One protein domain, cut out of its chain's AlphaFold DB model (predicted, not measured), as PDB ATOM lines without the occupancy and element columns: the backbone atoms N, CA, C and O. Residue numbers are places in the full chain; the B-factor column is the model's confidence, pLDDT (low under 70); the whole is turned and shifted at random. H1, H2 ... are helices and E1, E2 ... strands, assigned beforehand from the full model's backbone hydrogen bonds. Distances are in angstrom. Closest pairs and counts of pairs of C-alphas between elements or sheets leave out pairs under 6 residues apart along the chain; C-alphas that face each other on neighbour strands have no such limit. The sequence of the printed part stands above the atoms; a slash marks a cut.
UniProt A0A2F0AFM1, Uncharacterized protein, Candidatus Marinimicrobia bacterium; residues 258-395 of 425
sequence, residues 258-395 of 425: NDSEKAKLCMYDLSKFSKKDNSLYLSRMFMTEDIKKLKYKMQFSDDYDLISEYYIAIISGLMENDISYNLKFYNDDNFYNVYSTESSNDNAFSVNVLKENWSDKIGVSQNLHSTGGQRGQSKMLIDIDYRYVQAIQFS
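AT A GLANCE: This is residues 258 to 395 of the 425 residues of an uncharacterized protein of Candidatus Marinimicrobia bacterium (UniProt A0A2F0AFM1). Two small antiparallel sheets meet at a corner, where E3 runs on into E4 at 79 degrees, and the longest helix, H3, lies slantwise over one face of the three-stranded sheet. H1 and H2 gather round the first residues of H3 at one end of the longest axis, while the loop of residues 359 to 378 reaches out to the other end. The printed part has 138 residues, with four named helices and seven named strands in the order H1 E1 H2 H3 E2 E3 E4 E5 H4 E6 E7; one sheet runs E1 E7 E2 E3, the other E4 E5 E6. The class is mixed, helices and strands, and the whole is compact, with a radius of gyration of the C-alphas of 15.7 A and spans of 52 by 37 by 26 A.

IN THESE COORDINATES: Find C-alpha 259 at (104.429, 146.147, 168.468); here H1 begins and runs to residue 266, 10.3 A on. After residues 267 to 284, with no named element, come E1, residues 285 to 287, and directly after it H2, residues 288 to 297, 14.4 A long. Look next for C-alpha 306 at (108.823, 151.533, 162.805), from which H3 runs 21.0 A to residue 320. Then read E2, residues 325 to 329, 13.3 A; E3, residues 336 to 338; E4, residues 340 to 344, 11.5 A; and E5, residues 348 to 354, 19.0 A. H4, residues 355 to 358, follows directly. Beyond the next loop lie E6, residues 379 to 385, 19.4 A, and E7, residues 389 to 393, which ends at C-alpha 393 at (116.187, 150.411, 144.759).

HOW THE PARTS SIT: Start at H1, which touches H3 through residues 306 to 310 of H3 alone; the closest C-alphas, of Ala 263 and Leu 306, are 6.5 A apart, at a steep tilt of 47 degrees, the same way. The same residues of H3 touch H2, closest at the C-alphas of Ile 291 and Ile 307, 6.5 A, at a steep tilt of 51 degrees, opposite ways. H2 only grazes the sheet E1 E7 E2 E3, with residues 288 to 293. E1, H2, H3 and E2 form a split strand-helix-strand unit, two strands running the same way with E7 between them in the sheet, and its crossover is right-handed. In this sheet, look for N 286 and O 392 between E1 and E7, 2.8 A; N 328 and O 391 between E2 and E7, 2.9 A; and N 336 and O 327 in the hairpin of E2 and E3, 2.8 A. H3 is on the sheet E4 E5 E6 at a height over the sheet of 9.3 A, over E4 and E5, as two layers, helix on one face of a sheet; on the local plane it stands at 45 degrees to E4, slantwise to the strands. The closest C-alphas of H3 and E4, of Met 319 and Thr 341, are 5.5 A apart. In the hairpin of E4 and E5, N 350 and O 343 are 2.8 A apart; between E5 and E6, N 382 and O 351 are 3.0 A apart. H4 only grazes this sheet, with residues 355 to 358. In H1, H2 and H3 every O i to N i+4 pair is within hydrogen-bond range; H4 is too short for such a pair.

THE WHOLE: The two C-alphas farthest apart, those of Asn 258 and Arg 375, are 52.7 A apart. The printed part, residues 258 to 395, has no cut. The links from H1 to E1 and from H4 to E6 are long, with 18 and 20 residues. The mean pLDDT of the printed part is 80.6; look for low confidence, under 70, at residues 354 to 379.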
ATOM      1  N   ASN A 258     102.412 141.871 169.813       94.31
ATOM      2  CA  ASN A 258     102.780 143.193 170.317       94.31
ATOM      3  C   ASN A 258     103.560 143.995 169.255       94.31
ATOM      4  O   ASN A 258     103.971 143.457 168.229       94.31
ATOM      5  N   ASP A 259     103.787 145.292 169.480       95.44
ATOM      6  CA  ASP A 259     104.429 146.147 168.468       95.44
ATOM      7  C   ASP A 259     105.858 145.713 168.105       95.44
ATOM      8  O   ASP A 259     106.235 145.798 166.939       95.44
ATOM      9  N   SER A 260     106.626 145.151 169.043       94.12
ATOM     10  CA  SER A 260     107.962 144.619 168.742       94.12
ATOM     11  C   SER A 260     107.899 143.377 167.846       94.12
ATOM     12  O   SER A 260     108.706 143.215 166.932       94.12
ATOM     13  N   GLU A 261     106.920 142.499 168.060       94.69
ATOM     14  CA  GLU A 261     106.698 141.319 167.218       94.69
ATOM     15  C   GLU A 261     106.171 141.698 165.832       94.69
ATOM     16  O   GLU A 261     106.647 141.168 164.827       94.69
ATOM     17  N   LYS A 262     105.256 142.671 165.750       96.06
ATOM     18  CA  LYS A 262     104.824 143.242 164.467       96.06
ATOM     19  C   LYS A 262     106.004 143.859 163.715       96.06
ATOM     20  O   LYS A 262     106.087 143.718 162.496       96.06
ATOM     21  N   ALA A 263     106.916 144.539 164.416       94.88
ATOM     22  CA  ALA A 263     108.104 145.117 163.802       94.88
ATOM     23  C   ALA A 263     109.009 144.030 163.225       94.88
ATOM     24  O   ALA A 263     109.381 144.136 162.060       94.88
ATOM     25  N   LYS A 264     109.274 142.947 163.970       93.94
ATOM     26  CA  LYS A 264     110.002 141.773 163.450       93.94
ATOM     27  C   LYS A 264     109.356 141.225 162.179       93.94
ATOM     28  O   LYS A 264     110.062 141.000 161.202       93.94
ATOM     29  N   LEU A 265     108.028 141.095 162.165       94.31
ATOM     30  CA  LEU A 265     107.289 140.652 160.983       94.31
ATOM     31  C   LEU A 265     107.439 141.627 159.802       94.31
ATOM     32  O   LEU A 265     107.490 141.194 158.659       94.31
ATOM     33  N   CYS A 266     107.567 142.936 160.043       94.38
ATOM     34  CA  CYS A 266     107.786 143.939 158.992       94.38
ATOM     35  C   CYS A 266     109.198 143.929 158.386       94.38
ATOM     36  O   CYS A 266     109.392 144.528 157.325       94.38
ATOM     37  N   MET A 267     110.180 143.293 159.029       92.06
ATOM     38  CA  MET A 267     111.557 143.270 158.533       92.06
ATOM     39  C   MET A 267     111.718 142.279 157.380       92.06
ATOM     40  O   MET A 267     111.037 141.257 157.307       92.06
ATOM     41  N   TYR A 268     112.633 142.584 156.460       93.56
ATOM     42  CA  TYR A 268     112.977 141.697 155.350       93.56
ATOM     43  C   TYR A 268     114.303 141.002 155.645       93.56
ATOM     44  O   TYR A 268     115.287 141.666 155.964       93.56
ATOM     45  N   ASP A 269     114.343 139.678 155.508       93.31
ATOM     46  CA  ASP A 269     115.579 138.912 155.653       93.31
ATOM     47  C   ASP A 269     116.441 139.036 154.386       93.31
ATOM     48  O   ASP A 269     116.117 138.490 153.327       93.31
ATOM     49  N   LEU A 270     117.563 139.753 154.487       92.88
ATOM     50  CA  LEU A 270     118.467 139.998 153.358       92.88
ATOM     51  C   LEU A 270     119.179 138.731 152.870       92.88
ATOM     52  O   LEU A 270     119.621 138.700 151.721       92.88
ATOM     53  N   SER A 271     119.218 137.656 153.666       90.88
ATOM     54  CA  SER A 271     119.716 136.357 153.198       90.88
ATOM     55  C   SER A 271     118.837 135.756 152.090       90.88
ATOM     56  O   SER A 271     119.290 134.898 151.330       90.88
ATOM     57  N   LYS A 272     117.592 136.240 151.947       92.06
ATOM     58  CA  LYS A 272     116.642 135.849 150.893       92.06
ATOM     59  C   LYS A 272     116.771 136.681 149.614       92.06
ATOM     60  O   LYS A 272     115.945 136.542 148.713       92.06
ATOM     61  N   PHE A 273     117.773 137.555 149.509       92.81
ATOM     62  CA  PHE A 273     117.999 138.358 148.309       92.81
ATOM     63  C   PHE A 273     118.281 137.478 147.077       92.81
ATOM     64  O   PHE A 273     119.243 136.706 147.040       92.81
ATOM     65  N   SER A 274     117.471 137.625 146.025       90.50
ATOM     66  CA  SER A 274     117.686 136.941 144.749       90.50
ATOM     67  C   SER A 274     118.678 137.731 143.907       90.50
ATOM     68  O   SER A 274     118.325 138.744 143.311       90.50
ATOM     69  N   LYS A 275     119.913 137.232 143.777       88.12
ATOM     70  CA  LYS A 275     120.892 137.801 142.828       88.12
ATOM     71  C   LYS A 275     120.429 137.677 141.376       88.12
ATOM     72  O   LYS A 275     120.693 138.556 140.572       88.12
ATOM     73  N   LYS A 276     119.721 136.590 141.051       87.25
ATOM     74  CA  LYS A 276     119.219 136.311 139.699       87.25
ATOM     75  C   LYS A 276     118.190 137.347 139.247       87.25
ATOM     76  O   LYS A 276     118.209 137.761 138.094       87.25
ATOM     77  N   ASP A 277     117.274 137.710 140.140       85.69
ATOM     78  CA  ASP A 277     116.183 138.641 139.842       85.69
ATOM     79  C   ASP A 277     116.483 140.065 140.335       85.69
ATOM     80  O   ASP A 277     115.697 140.984 140.080       85.69
ATOM     81  N   ASN A 278     117.618 140.227 141.022       88.19
ATOM     82  CA  ASN A 278     118.071 141.423 141.718       88.19
ATOM     83  C   ASN A 278     116.959 142.045 142.571       88.19
ATOM     84  O   ASN A 278     116.623 143.223 142.452       88.19
ATOM     85  N   SER A 279     116.319 141.201 143.375       91.00
ATOM     86  CA  SER A 279     115.125 141.543 144.138       91.00
ATOM     87  C   SER A 279     115.164 140.926 145.530       91.00
ATOM     88  O   SER A 279     115.800 139.900 145.777       91.00
ATOM     89  N   LEU A 280     114.446 141.560 146.448       93.12
ATOM     90  CA  LEU A 280     114.193 141.081 147.799       93.12
ATOM     91  C   LEU A 280     112.681 140.937 147.939       93.12
ATOM     92  O   LEU A 280     111.951 141.866 147.603       93.12
ATOM     93  N   TYR A 281     112.193 139.780 148.394       93.69
ATOM     94  CA  TYR A 281     110.751 139.554 148.581       93.69
ATOM     95  C   TYR A 281     109.933 139.938 147.339       93.69
ATOM     96  O   TYR A 281     108.923 140.637 147.418       93.69
ATOM     97  N   LEU A 282     110.423 139.500 146.172       91.00
ATOM     98  CA  LEU A 282     109.799 139.715 144.863       91.00
ATOM     99  C   LEU A 282     109.731 141.193 144.421       91.00
ATOM    100  O   LEU A 282     109.152 141.488 143.380       91.00
ATOM    101  N   SER A 283     110.356 142.118 145.161       91.44
ATOM    102  CA  SER A 283     110.418 143.541 144.825       91.44
ATOM    103  C   SER A 283     111.851 144.025 144.610       91.44
ATOM    104  O   SER A 283     112.799 143.617 145.283       91.44
ATOM    105  N   ARG A 284     112.007 144.941 143.656       91.56
ATOM    106  CA  ARG A 284     113.265 145.653 143.389       91.56
ATOM    107  C   ARG A 284     113.326 147.007 144.087       91.56
ATOM    108  O   ARG A 284     114.346 147.682 144.009       91.56
ATOM    109  N   MET A 285     112.235 147.451 144.705       91.50
ATOM    110  CA  MET A 285     112.104 148.814 145.198       91.50
ATOM    111  C   MET A 285     111.312 148.852 146.498       91.50
ATOM    112  O   MET A 285     110.256 148.239 146.617       91.50
ATOM    113  N   PHE A 286     111.832 149.604 147.457       93.44
ATOM    114  CA  PHE A 286     111.290 149.720 148.800       93.44
ATOM    115  C   PHE A 286     111.120 151.194 149.135       93.44
ATOM    116  O   PHE A 286     112.105 151.931 149.211       93.44
ATOM    117  N   MET A 287     109.873 151.631 149.300       92.31
ATOM    118  CA  MET A 287     109.538 153.023 149.600       92.31
ATOM    119  C   MET A 287     109.318 153.218 151.098       92.31
ATOM    120  O   MET A 287     108.741 152.364 151.764       92.31
ATOM    121  N   THR A 288     109.646 154.391 151.640       92.62
ATOM    122  CA  THR A 288     109.242 154.725 153.020       92.62
ATOM    123  C   THR A 288     107.721 154.684 153.194       92.62
ATOM    124  O   THR A 288     107.218 154.331 154.258       92.62
ATOM    125  N   GLU A 289     106.973 155.046 152.148       91.94
ATOM    126  CA  GLU A 289     105.506 155.007 152.152       91.94
ATOM    127  C   GLU A 289     104.954 153.587 152.330       91.94
ATOM    128  O   GLU A 289     103.900 153.414 152.944       91.94
ATOM    129  N   ASP A 290     105.685 152.564 151.881       92.00
ATOM    130  CA  ASP A 290     105.314 151.167 152.104       92.00
ATOM    131  C   ASP A 290     105.332 150.828 153.600       92.00
ATOM    132  O   ASP A 290     104.390 150.227 154.118       92.00
ATOM    133  N   ILE A 291     106.353 151.293 154.323       93.12
ATOM    134  CA  ILE A 291     106.499 151.071 155.769       93.12
ATOM    135  C   ILE A 291     105.490 151.887 156.569       93.12
ATOM    136  O   ILE A 291     104.887 151.369 157.507       93.12
ATOM    137  N   LYS A 292     105.212 153.131 156.162       93.00
ATOM    138  CA  LYS A 292     104.117 153.925 156.748       93.00
ATOM    139  C   LYS A 292     102.769 153.220 156.582       93.00
ATOM    140  O   LYS A 292     101.981 153.154 157.526       93.00
ATOM    141  N   LYS A 293     102.516 152.645 155.401       91.94
ATOM    142  CA  LYS A 293     101.311 151.856 155.119       91.94
ATOM    143  C   LYS A 293     101.245 150.594 155.983       91.94
ATOM    144  O   LYS A 293     100.165 150.287 156.488       91.94
ATOM    145  N   LEU A 294     102.360 149.884 156.174       94.31
ATOM    146  CA  LEU A 294     102.429 148.723 157.071       94.31
ATOM    147  C   LEU A 294     102.172 149.113 158.531       94.31
ATOM    148  O   LEU A 294     101.343 148.464 159.166       94.31
ATOM    149  N   LYS A 295     102.760 150.217 159.021       95.06
ATOM    150  CA  LYS A 295     102.513 150.744 160.376       95.06
ATOM    151  C   LYS A 295     101.015 150.915 160.646       95.06
ATOM    152  O   LYS A 295     100.503 150.449 161.661       95.06
ATOM    153  N   TYR A 296     100.307 151.545 159.708       93.00
ATOM    154  CA  TYR A 296      98.863 151.743 159.812       93.00
ATOM    155  C   TYR A 296      98.088 150.420 159.739       93.00
ATOM    156  O   TYR A 296      97.247 150.141 160.590       93.00
ATOM    157  N   LYS A 297      98.369 149.584 158.731       91.31
ATOM    158  CA  LYS A 297      97.610 148.344 158.498       91.31
ATOM    159  C   LYS A 297      97.787 147.304 159.605       91.31
ATOM    160  O   LYS A 297      96.834 146.586 159.886       91.31
ATOM    161  N   MET A 298      98.962 147.239 160.225       94.75
ATOM    162  CA  MET A 298      99.243 146.331 161.342       94.75
ATOM    163  C   MET A 298      98.888 146.921 162.712       94.75
ATOM    164  O   MET A 298      99.123 146.281 163.735       94.75
ATOM    165  N   GLN A 299      98.299 148.123 162.748       93.81
ATOM    166  CA  GLN A 299      97.801 148.749 163.974       93.81
ATOM    167  C   GLN A 299      98.891 148.888 165.047       93.81
ATOM    168  O   GLN A 299      98.725 148.448 166.186       93.81
ATOM    169  N   PHE A 300     100.042 149.440 164.670       96.25
ATOM    170  CA  PHE A 300     101.065 149.830 165.641       96.25
ATOM    171  C   PHE A 300     100.584 150.995 166.507       96.25
ATOM    172  O   PHE A 300      99.768 151.804 166.058       96.25
ATOM    173  N   SER A 301     101.155 151.133 167.704       94.50
ATOM    174  CA  SER A 301     100.993 152.349 168.503       94.50
ATOM    175  C   SER A 301     101.529 153.575 167.753       94.50
ATOM    176  O   SER A 301     102.507 153.500 166.995       94.50
ATOM    177  N   ASP A 302     100.886 154.728 167.956       88.81
ATOM    178  CA  ASP A 302     101.211 155.966 167.237       88.81
ATOM    179  C   ASP A 302     102.675 156.395 167.440       88.81
ATOM    180  O   ASP A 302     103.321 156.875 166.504       88.81
ATOM    181  N   ASP A 303     103.217 156.164 168.634       91.56
ATOM    182  CA  ASP A 303     104.571 156.517 169.062       91.56
ATOM    183  C   ASP A 303     105.651 155.497 168.669       91.56
ATOM    184  O   ASP A 303     106.836 155.800 168.801       91.56
ATOM    185  N   TYR A 304     105.281 154.332 168.125       93.00
ATOM    186  CA  TYR A 304     106.254 153.318 167.716       93.00
ATOM    187  C   TYR A 304     107.054 153.760 166.478       93.00
ATOM    188  O   TYR A 304     106.474 154.050 165.422       93.00
ATOM    189  N   ASP A 305     108.386 153.783 166.563       90.19
ATOM    190  CA  ASP A 305     109.258 154.250 165.477       90.19
ATOM    191  C   ASP A 305     109.643 153.137 164.485       90.19
ATOM    192  O   ASP A 305     110.803 152.759 164.325       90.19
ATOM    193  N   LEU A 306     108.634 152.617 163.776       92.19
ATOM    194  CA  LEU A 306     108.823 151.533 162.805       92.19
ATOM    195  C   LEU A 306     109.759 151.920 161.648       92.19
ATOM    196  O   LEU A 306     110.431 151.061 161.086       92.19
ATOM    197  N   ILE A 307     109.782 153.197 161.253       90.31
ATOM    198  CA  ILE A 307     110.559 153.651 160.090       90.31
ATOM    199  C   ILE A 307     112.053 153.562 160.390       90.31
ATOM    200  O   ILE A 307     112.803 153.056 159.554       90.31
ATOM    201  N   SER A 308     112.483 154.032 161.562       86.94
ATOM    202  CA  SER A 308     113.889 153.948 161.956       86.94
ATOM    203  C   SER A 308     114.320 152.494 162.116       86.94
ATOM    204  O   SER A 308     115.306 152.097 161.502       86.94
ATOM    205  N   GLU A 309     113.542 151.665 162.823       90.06
ATOM    206  CA  GLU A 309     113.845 150.231 162.968       90.06
ATOM    207  C   GLU A 309     113.975 149.522 161.617       90.06
ATOM    208  O   GLU A 309     114.925 148.767 161.392       90.06
ATOM    209  N   TYR A 310     113.064 149.821 160.690       92.50
ATOM    210  CA  TYR A 310     113.110 149.300 159.333       92.50
ATOM    211  C   TYR A 310     114.409 149.663 158.611       92.50
ATOM    212  O   TYR A 310     115.066 148.792 158.034       92.50
ATOM    213  N   TYR A 311     114.790 150.944 158.631       90.62
ATOM    214  CA  TYR A 311     115.981 151.384 157.917       90.62
ATOM    215  C   TYR A 311     117.277 150.900 158.571       90.62
ATOM    216  O   TYR A 311     118.213 150.553 157.850       90.62
ATOM    217  N   ILE A 312     117.325 150.799 159.901       89.56
ATOM    218  CA  ILE A 312     118.445 150.175 160.616       89.56
ATOM    219  C   ILE A 312     118.616 148.733 160.141       89.56
ATOM    220  O   ILE A 312     119.717 148.348 159.735       89.56
ATOM    221  N   ALA A 313     117.535 147.949 160.149       91.38
ATOM    222  CA  ALA A 313     117.573 146.541 159.779       91.38
ATOM    223  C   ALA A 313     117.970 146.349 158.310       91.38
ATOM    224  O   ALA A 313     118.896 145.591 158.016       91.38
ATOM    225  N   ILE A 314     117.326 147.067 157.381       92.44
ATOM    226  CA  ILE A 314     117.600 146.887 155.952       92.44
ATOM    227  C   ILE A 314     119.012 147.352 155.585       92.44
ATOM    228  O   ILE A 314     119.707 146.638 154.873       92.44
ATOM    229  N   ILE A 315     119.484 148.499 156.088       91.44
ATOM    230  CA  ILE A 315     120.818 149.016 155.747       91.44
ATOM    231  C   ILE A 315     121.917 148.140 156.349       91.44
ATOM    232  O   ILE A 315     122.903 147.856 155.667       91.44
ATOM    233  N   SER A 316     121.734 147.671 157.587       89.94
ATOM    234  CA  SER A 316     122.677 146.745 158.222       89.94
ATOM    235  C   SER A 316     122.723 145.419 157.462       89.94
ATOM    236  O   SER A 316     123.803 144.958 157.106       89.94
ATOM    237  N   GLY A 317     121.566 144.868 157.078       90.81
ATOM    238  CA  GLY A 317     121.504 143.666 156.250       90.81
ATOM    239  C   GLY A 317     122.151 143.847 154.870       90.81
ATOM    240  O   GLY A 317     122.858 142.955 154.405       90.81
ATOM    241  N   LEU A 318     121.958 144.998 154.214       90.19
ATOM    242  CA  LEU A 318     122.602 145.308 152.930       90.19
ATOM    243  C   LEU A 318     124.128 145.379 153.064       90.19
ATOM    244  O   LEU A 318     124.836 144.876 152.194       90.19
ATOM    245  N   MET A 319     124.621 145.965 154.159       88.00
ATOM    246  CA  MET A 319     126.046 146.029 154.487       88.00
ATOM    247  C   MET A 319     126.630 144.632 154.735       88.00
ATOM    248  O   MET A 319     127.635 144.272 154.131       88.00
ATOM    249  N   GLU A 320     125.987 143.833 155.588       89.19
ATOM    250  CA  GLU A 320     126.444 142.487 155.960       89.19
ATOM    251  C   GLU A 320     126.479 141.518 154.772       89.19
ATOM    252  O   GLU A 320     127.341 140.641 154.711       89.19
ATOM    253  N   ASN A 321     125.565 141.687 153.813       85.75
ATOM    254  CA  ASN A 321     125.447 140.819 152.641       85.75
ATOM    255  C   ASN A 321     126.153 141.372 151.385       85.75
ATOM    256  O   ASN A 321     126.065 140.744 150.328       85.75
ATOM    257  N   ASP A 322     126.843 142.518 151.481       84.50
ATOM    258  CA  ASP A 322     127.504 143.214 150.357       84.50
ATOM    259  C   ASP A 322     126.561 143.429 149.153       84.50
ATOM    260  O   ASP A 322     126.898 143.209 147.984       84.50
ATOM    261  N   ILE A 323     125.315 143.820 149.444       85.75
ATOM    262  CA  ILE A 323     124.284 144.041 148.429       85.75
ATOM    263  C   ILE A 323     124.327 145.492 147.975       85.75
ATOM    264  O   ILE A 323     124.382 146.442 148.751       85.75
ATOM    265  N   SER A 324     124.267 145.656 146.663       84.69
ATOM    266  CA  SER A 324     124.357 146.949 146.003       84.69
ATOM    267  C   SER A 324     122.988 147.574 145.816       84.69
ATOM    268  O   SER A 324     122.052 146.895 145.400       84.69
ATOM    269  N   TYR A 325     122.879 148.874 146.069       90.19
ATOM    270  CA  TYR A 325     121.599 149.566 146.024       90.19
ATOM    271  C   TYR A 325     121.753 151.031 145.623       90.19
ATOM    272  O   TYR A 325     122.825 151.628 145.724       90.19
ATOM    273  N   ASN A 326     120.640 151.608 145.185       89.88
ATOM    274  CA  ASN A 326     120.497 153.031 144.959       89.88
ATOM    275  C   ASN A 326     119.567 153.637 146.007       89.88
ATOM    276  O   ASN A 326     118.595 153.006 146.424       89.88
ATOM    277  N   LEU A 327     119.828 154.888 146.372       90.06
ATOM    278  CA  LEU A 327     118.978 155.679 147.254       90.06
ATOM    279  C   LEU A 327     118.235 156.757 146.478       90.06
ATOM    280  O   LEU A 327     118.802 157.388 145.591       90.06
ATOM    281  N   LYS A 328     116.987 157.004 146.859       88.88
ATOM    282  CA  LYS A 328     116.235 158.205 146.488       88.88
ATOM    283  C   LYS A 328     115.957 159.018 147.742       88.88
ATOM    284  O   LYS A 328     115.619 158.438 148.774       88.88
ATOM    285  N   PHE A 329     116.057 160.340 147.647       88.19
ATOM    286  CA  PHE A 329     115.773 161.264 148.746       88.19
ATOM    287  C   PHE A 329     114.477 162.035 148.505       88.19
ATOM    288  O   PHE A 329     114.072 162.250 147.364       88.19
ATOM    289  N   TYR A 330     113.835 162.494 149.579       82.44
ATOM    290  CA  TYR A 330     112.673 163.372 149.444       82.44
ATOM    291  C   TYR A 330     113.038 164.677 148.725       82.44
ATOM    292  O   TYR A 330     114.053 165.303 149.030       82.44
ATOM    293  N   ASN A 331     112.152 165.123 147.830       81.88
ATOM    294  CA  ASN A 331     112.332 166.302 146.968       81.88
ATOM    295  C   ASN A 331     113.437 166.160 145.905       81.88
ATOM    296  O   ASN A 331     113.901 167.166 145.369       81.88
ATOM    297  N   ASP A 332     113.834 164.929 145.585       79.12
ATOM    298  CA  ASP A 332     114.732 164.609 144.480       79.12
ATOM    299  C   ASP A 332     114.145 163.466 143.652       79.12
ATOM    300  O   ASP A 332     113.677 162.466 144.195       79.12
ATOM    301  N   ASP A 333     114.165 163.596 142.330       77.88
ATOM    302  CA  ASP A 333     113.636 162.570 141.431       77.88
ATOM    303  C   ASP A 333     114.673 161.502 141.061       77.88
ATOM    304  O   ASP A 333     114.310 160.459 140.516       77.88
ATOM    305  N   ASN A 334     115.950 161.726 141.378       82.50
ATOM    306  CA  ASN A 334     117.036 160.847 140.966       82.50
ATOM    307  C   ASN A 334     117.314 159.726 141.974       82.50
ATOM    308  O   ASN A 334     117.189 159.896 143.186       82.50
ATOM    309  N   PHE A 335     117.790 158.600 141.441       84.88
ATOM    310  CA  PHE A 335     118.387 157.520 142.217       84.88
ATOM    311  C   PHE A 335     119.911 157.636 142.222       84.88
ATOM    312  O   PHE A 335     120.538 157.917 141.198       84.88
ATOM    313  N   TYR A 336     120.500 157.376 143.381       83.56
ATOM    314  CA  TYR A 336     121.915 157.549 143.641       83.56
ATOM    315  C   TYR A 336     122.577 156.244 144.041       83.56
ATOM    316  O   TYR A 336     122.243 155.672 145.073       83.56
ATOM    317  N   ASN A 337     123.552 155.806 143.251       83.12
ATOM    318  CA  ASN A 337     124.277 154.571 143.517       83.12
ATOM    319  C   ASN A 337     125.129 154.670 144.785       83.12
ATOM    320  O   ASN A 337     125.948 155.590 144.920       83.12
ATOM    321  N   VAL A 338     124.942 153.694 145.674       81.94
ATOM    322  CA  VAL A 338     125.758 153.464 146.863       81.94
ATOM    323  C   VAL A 338     126.738 152.327 146.575       81.94
ATOM    324  O   VAL A 338     126.354 151.216 146.206       81.94
ATOM    325  N   TYR A 339     128.034 152.608 146.731       71.31
ATOM    326  CA  TYR A 339     129.080 151.629 146.420       71.31
ATOM    327  C   TYR A 339     129.337 150.674 147.577       71.31
ATOM    328  O   TYR A 339     129.488 149.480 147.334       71.31
ATOM    329  N   SER A 340     129.390 151.212 148.794       75.00
ATOM    330  CA  SER A 340     129.487 150.462 150.045       75.00
ATOM    331  C   SER A 340     128.835 151.255 151.176       75.00
ATOM    332  O   SER A 340     128.889 152.488 151.196       75.00
ATOM    333  N   THR A 341     128.226 150.539 152.117       82.62
ATOM    334  CA  THR A 341     127.860 151.073 153.432       82.62
ATOM    335  C   THR A 341     129.030 150.793 154.372       82.62
ATOM    336  O   THR A 341     129.481 149.656 154.453       82.62
ATOM    337  N   GLU A 342     129.549 151.817 155.042       81.12
ATOM    338  CA  GLU A 342     130.710 151.688 155.934       81.12
ATOM    339  C   GLU A 342     130.286 151.483 157.392       81.12
ATOM    340  O   GLU A 342     130.954 150.779 158.146       81.12
ATOM    341  N   SER A 343     129.186 152.122 157.810       79.88
ATOM    342  CA  SER A 343     128.625 151.953 159.152       79.88
ATOM    343  C   SER A 343     127.143 152.334 159.205       79.88
ATOM    344  O   SER A 343     126.666 153.099 158.364       79.88
ATOM    345  N   SER A 344     126.424 151.827 160.204       83.81
ATOM    346  CA  SER A 344     125.043 152.191 160.540       83.81
ATOM    347  C   SER A 344     124.905 152.351 162.057       83.81
ATOM    348  O   SER A 344     125.603 151.696 162.832       83.81
ATOM    349  N   ASN A 345     124.037 153.265 162.482       81.88
ATOM    350  CA  ASN A 345     123.652 153.485 163.874       81.88
ATOM    351  C   ASN A 345     122.140 153.745 163.960       81.88
ATOM    352  O   ASN A 345     121.441 153.635 162.961       81.88
ATOM    353  N   ASP A 346     121.641 154.117 165.138       78.75
ATOM    354  CA  ASP A 346     120.201 154.230 165.399       78.75
ATOM    355  C   ASP A 346     119.464 155.260 164.521       78.75
ATOM    356  O   ASP A 346     118.265 155.132 164.301       78.75
ATOM    357  N   ASN A 347     120.150 156.282 163.999       80.88
ATOM    358  CA  ASN A 347     119.494 157.390 163.288       80.88
ATOM    359  C   ASN A 347     120.059 157.652 161.886       80.88
ATOM    360  O   ASN A 347     119.449 158.375 161.092       80.88
ATOM    361  N   ALA A 348     121.247 157.132 161.593       84.94
ATOM    362  CA  ALA A 348     121.978 157.446 160.382       84.94
ATOM    363  C   ALA A 348     122.920 156.316 159.967       84.94
ATOM    364  O   ALA A 348     123.253 155.411 160.734       84.94
ATOM    365  N   PHE A 349     123.401 156.411 158.737       85.19
ATOM    366  CA  PHE A 349     124.368 155.488 158.168       85.19
ATOM    367  C   PHE A 349     125.369 156.229 157.288       85.19
ATOM    368  O   PHE A 349     125.048 157.252 156.681       85.19
ATOM    369  N   SER A 350     126.587 155.702 157.231       84.69
ATOM    370  CA  SER A 350     127.687 156.265 156.454       84.69
ATOM    371  C   SER A 350     127.887 155.451 155.187       84.69
ATOM    372  O   SER A 350     128.093 154.236 155.247       84.69
ATOM    373  N   VAL A 351     127.872 156.115 154.035       82.50
ATOM    374  CA  VAL A 351     128.035 155.473 152.726       82.50
ATOM    375  C   VAL A 351     129.198 156.042 151.943       82.50
ATOM    376  O   VAL A 351     129.490 157.238 151.992       82.50
ATOM    377  N   ASN A 352     129.830 155.174 151.162       74.94
ATOM    378  CA  ASN A 352     130.850 155.538 150.201       74.94
ATOM    379  C   ASN A 352     130.224 155.752 148.820       74.94
ATOM    380  O   ASN A 352     129.596 154.854 148.245       74.94
ATOM    381  N   VAL A 353     130.405 156.951 148.277       74.25
ATOM    382  CA  VAL A 353     129.768 157.389 147.033       74.25
ATOM    383  C   VAL A 353     130.754 158.078 146.100       74.25
ATOM    384  O   VAL A 353     131.792 158.574 146.535       74.25
ATOM    385  N   LEU A 354     130.435 158.159 144.804       68.12
ATOM    386  CA  LEU A 354     131.230 158.972 143.881       68.12
ATOM    387  C   LEU A 354     130.864 160.451 143.993       68.12
ATOM    388  O   LEU A 354     129.713 160.836 143.781       68.12
ATOM    389  N   LYS A 355     131.874 161.282 144.257       62.56
ATOM    390  CA  LYS A 355     131.720 162.716 144.526       62.56
ATOM    391  C   LYS A 355     130.982 163.461 143.409       62.56
ATOM    392  O   LYS A 355     130.105 164.258 143.707       62.56
ATOM    393  N   GLU A 356     131.297 163.174 142.146       60.16
ATOM    394  CA  GLU A 356     130.713 163.853 140.973       60.16
ATOM    395  C   GLU A 356     129.195 163.640 140.839       60.16
ATOM    396  O   GLU A 356     128.499 164.497 140.305       60.16
ATOM    397  N   ASN A 357     128.669 162.534 141.376       62.22
ATOM    398  CA  ASN A 357     127.245 162.200 141.286       62.22
ATOM    399  C   ASN A 357     126.422 162.747 142.468       62.22
ATOM    400  O   ASN A 357     125.191 162.771 142.391       62.22
ATOM    401  N   TRP A 358     127.088 163.184 143.544       67.81
ATOM    402  CA  TRP A 358     126.473 163.495 144.841       67.81
ATOM    403  C   TRP A 358     126.761 164.917 145.363       67.81
ATOM    404  O   TRP A 358     126.063 165.378 146.263       67.81
ATOM    405  N   SER A 359     127.758 165.638 144.829       55.78
ATOM    406  CA  SER A 359     128.296 166.867 145.445       55.78
ATOM    407  C   SER A 359     127.368 168.088 145.481       55.78
ATOM    408  O   SER A 359     127.601 168.973 146.301       55.78
ATOM    409  N   ASP A 360     126.325 168.141 144.650       54.03
ATOM    410  CA  ASP A 360     125.501 169.349 144.461       54.03
ATOM    411  C   ASP A 360     124.081 169.238 145.056       54.03
ATOM    412  O   ASP A 360     123.195 170.020 144.709       54.03
ATOM    413  N   LYS A 361     123.815 168.235 145.907       56.50
ATOM    414  CA  LYS A 361     122.444 167.739 146.130       56.50
ATOM    415  C   LYS A 361     121.988 167.752 147.597       56.50
ATOM    416  O   LYS A 361     122.785 167.698 148.535       56.50
ATOM    417  N   ILE A 362     120.676 167.935 147.768       48.38
ATOM    418  CA  ILE A 362     119.992 168.279 149.026       48.38
ATOM    419  C   ILE A 362     120.292 167.223 150.105       48.38
ATOM    420  O   ILE A 362     120.115 166.034 149.875       48.38
ATOM    421  N   GLY A 363     120.767 167.668 151.275       49.44
ATOM    422  CA  GLY A 363     121.154 166.816 152.412       49.44
ATOM    423  C   GLY A 363     122.663 166.575 152.546       49.44
ATOM    424  O   GLY A 363     123.165 166.482 153.663       49.44
ATOM    425  N   VAL A 364     123.423 166.598 151.444       49.31
ATOM    426  CA  VAL A 364     124.893 166.444 151.476       49.31
ATOM    427  C   VAL A 364     125.581 167.748 151.896       49.31
ATOM    428  O   VAL A 364     126.611 167.728 152.568       49.31
ATOM    429  N   SER A 365     124.993 168.907 151.580       46.06
ATOM    430  CA  SER A 365     125.595 170.216 151.873       46.06
ATOM    431  C   SER A 365     125.645 170.586 153.364       46.06
ATOM    432  O   SER A 365     126.450 171.437 153.741       46.06
ATOM    433  N   GLN A 366     124.828 169.950 154.213       41.12
ATOM    434  CA  GLN A 366     124.749 170.250 155.652       41.12
ATOM    435  C   GLN A 366     125.616 169.329 156.534       41.12
ATOM    436  O   GLN A 366     125.968 169.739 157.635       41.12
ATOM    437  N   ASN A 367     126.037 168.159 156.030       41.59
ATOM    438  CA  ASN A 367     126.863 167.176 156.756       41.59
ATOM    439  C   ASN A 367     128.277 166.999 156.160       41.59
ATOM    440  O   ASN A 367     128.963 166.015 156.429       41.59
ATOM    441  N   LEU A 368     128.744 167.956 155.349       43.16
ATOM    442  CA  LEU A 368     130.106 167.980 154.803       43.16
ATOM    443  C   LEU A 368     131.147 168.225 155.910       43.16
ATOM    444  O   LEU A 368     131.697 169.318 156.049       43.16
ATOM    445  N   HIS A 369     131.504 167.188 156.662       41.47
ATOM    446  CA  HIS A 369     132.802 167.150 157.321       41.47
ATOM    447  C   HIS A 369     133.858 166.854 156.256       41.47
ATOM    448  O   HIS A 369     134.215 165.710 155.992       41.47
ATOM    449  N   SER A 370     134.357 167.906 155.601       38.34
ATOM    450  CA  SER A 370     135.525 167.788 154.735       38.34
ATOM    451  C   SER A 370     136.751 167.476 155.596       38.34
ATOM    452  O   SER A 370     137.463 168.379 156.044       38.34
ATOM    453  N   THR A 371     137.022 166.199 155.842       37.78
ATOM    454  CA  THR A 371     138.334 165.761 156.305       37.78
ATOM    455  C   THR A 371     139.321 165.937 155.152       37.78
ATOM    456  O   THR A 371     139.414 165.133 154.236       37.78
ATOM    457  N   GLY A 372     139.990 167.090 155.171       33.09
ATOM    458  CA  GLY A 372     141.313 167.355 154.606       33.09
ATOM    459  C   GLY A 372     141.707 166.674 153.289       33.09
ATOM    460  O   GLY A 372     142.203 165.560 153.278       33.09
ATOM    461  N   GLY A 373     141.655 167.458 152.209       34.56
ATOM    462  CA  GLY A 373     142.743 167.598 151.235       34.56
ATOM    463  C   GLY A 373     143.325 166.347 150.566       34.56
ATOM    464  O   GLY A 373     144.317 165.811 151.028       34.56
ATOM    465  N   GLN A 374     142.867 166.052 149.348       34.12
ATOM    466  CA  GLN A 374     143.688 166.110 148.127       34.12
ATOM    467  C   GLN A 374     142.813 165.828 146.897       34.12
ATOM    468  O   GLN A 374     141.934 164.970 146.902       34.12
ATOM    469  N   ARG A 375     143.046 166.597 145.828       41.44
ATOM    470  CA  ARG A 375     142.468 166.380 144.495       41.44
ATOM    471  C   ARG A 375     142.926 165.009 143.988       41.44
ATOM    472  O   ARG A 375     144.104 164.857 143.686       41.44
ATOM    473  N   GLY A 376     142.016 164.041 143.893       37.88
ATOM    474  CA  GLY A 376     142.299 162.770 143.217       37.88
ATOM    475  C   GLY A 376     141.456 161.566 143.632       37.88
ATOM    476  O   GLY A 376     141.403 160.609 142.870       37.88
ATOM    477  N   GLN A 377     140.778 161.581 144.783       42.06
ATOM    478  CA  GLN A 377     139.892 160.469 145.151       42.06
ATOM    479  C   GLN A 377     138.459 160.761 144.700       42.06
ATOM    480  O   GLN A 377     137.824 161.708 145.157       42.06
ATOM    481  N   SER A 378     137.972 159.954 143.755       55.69
ATOM    482  CA  SER A 378     136.620 160.022 143.189       55.69
ATOM    483  C   SER A 378     135.528 159.593 144.179       55.69
ATOM    484  O   SER A 378     134.353 159.826 143.917       55.69
ATOM    485  N   LYS A 379     135.920 159.012 145.319       55.41
ATOM    486  CA  LYS A 379     135.071 158.486 146.391       55.41
ATOM    487  C   LYS A 379     134.976 159.453 147.581       55.41
ATOM    488  O   LYS A 379     135.970 160.083 147.937       55.41
ATOM    489  N   MET A 380     133.798 159.564 148.188       70.19
ATOM    490  CA  MET A 380     133.485 160.410 149.345       70.19
ATOM    491  C   MET A 380     132.641 159.622 150.354       70.19
ATOM    492  O   MET A 380     131.770 158.857 149.951       70.19
ATOM    493  N   LEU A 381     132.881 159.848 151.649       72.31
ATOM    494  CA  LEU A 381     132.038 159.352 152.738       72.31
ATOM    495  C   LEU A 381     130.944 160.382 153.061       72.31
ATOM    496  O   LEU A 381     131.256 161.566 153.212       72.31
ATOM    497  N   ILE A 382     129.690 159.943 153.152       77.75
ATOM    498  CA  ILE A 382     128.536 160.788 153.494       77.75
ATOM    499  C   ILE A 382     127.723 160.114 154.593       77.75
ATOM    500  O   ILE A 382     127.393 158.937 154.464       77.75
ATOM    501  N   ASP A 383     127.351 160.887 155.614       80.50
ATOM    502  CA  ASP A 383     126.403 160.473 156.648       80.50
ATOM    503  C   ASP A 383     124.978 160.887 156.267       80.50
ATOM    504  O   ASP A 383     124.691 162.068 156.032       80.50
ATOM    505  N   ILE A 384     124.084 159.903 156.215       82.88
ATOM    506  CA  ILE A 384     122.694 160.048 155.787       82.88
ATOM    507  C   ILE A 384     121.781 159.680 156.952       82.88
ATOM    508  O   ILE A 384     121.834 158.565 157.461       82.88
ATOM    509  N   ASP A 385     120.910 160.608 157.342       85.19
ATOM    510  CA  ASP A 385     119.827 160.349 158.293       85.19
ATOM    511  C   ASP A 385     118.693 159.580 157.599       85.19
ATOM    512  O   ASP A 385     118.276 159.942 156.489       85.19
ATOM    513  N   TYR A 386     118.177 158.535 158.252       85.31
ATOM    514  CA  TYR A 386     117.128 157.676 157.693       85.31
ATOM    515  C   TYR A 386     115.882 158.453 157.258       85.31
ATOM    516  O   TYR A 386     115.240 158.092 156.273       85.31
ATOM    517  N   ARG A 387     115.571 159.574 157.919       84.00
ATOM    518  CA  ARG A 387     114.391 160.404 157.623       84.00
ATOM    519  C   ARG A 387     114.437 161.073 156.252       84.00
ATOM    520  O   ARG A 387     113.394 161.496 155.753       84.00
ATOM    521  N   TYR A 388     115.615 161.189 155.640       86.25
ATOM    522  CA  TYR A 388     115.756 161.762 154.299       86.25
ATOM    523  C   TYR A 388     115.600 160.732 153.184       86.25
ATOM    524  O   TYR A 388     115.352 161.122 152.040       86.25
ATOM    525  N   VAL A 389     115.720 159.440 153.493       88.38
ATOM    526  CA  VAL A 389     115.569 158.367 152.510       88.38
ATOM    527  C   VAL A 389     114.095 158.242 152.145       88.38
ATOM    528  O   VAL A 389     113.253 158.040 153.011       88.38
ATOM    529  N   GLN A 390     113.789 158.361 150.855       90.81
ATOM    530  CA  GLN A 390     112.468 158.095 150.286       90.81
ATOM    531  C   GLN A 390     112.369 156.655 149.778       90.81
ATOM    532  O   GLN A 390     111.315 156.027 149.889       90.81
ATOM    533  N   ALA A 391     113.449 156.140 149.185       91.69
ATOM    534  CA  ALA A 391     113.449 154.809 148.602       91.69
ATOM    535  C   ALA A 391     114.819 154.151 148.565       91.69
ATOM    536  O   ALA A 391     115.839 154.824 148.400       91.69
ATOM    537  N   ILE A 392     114.796 152.823 148.604       92.75
ATOM    538  CA  ILE A 392     115.911 151.949 148.253       92.75
ATOM    539  C   ILE A 392     115.515 151.197 146.983       92.75
ATOM    540  O   ILE A 392     114.413 150.654 146.901       92.75
ATOM    541  N   GLN A 393     116.396 151.169 145.989       92.81
ATOM    542  CA  GLN A 393     116.187 150.411 144.759       92.81
ATOM    543  C   GLN A 393     117.375 149.500 144.473       92.81
ATOM    544  O   GLN A 393     118.526 149.933 144.477       92.81
ATOM    545  N   PHE A 394     117.076 148.256 144.131       89.81
ATOM    546  CA  PHE A 394     118.018 147.324 143.543       89.81
ATOM    547  C   PHE A 394     118.004 147.529 142.032       89.81
ATOM    548  O   PHE A 394     117.047 147.195 141.335       89.81
ATOM    549  N   SER A 395     119.059 148.145 141.509       73.38
ATOM    550  CA  SER A 395     119.304 148.166 140.068       73.38
ATOM    551  C   SER A 395     120.097 146.937 139.691       73.38
ATOM    552  O   SER A 395     121.035 146.600 140.419       73.38
TER     553      SER A 395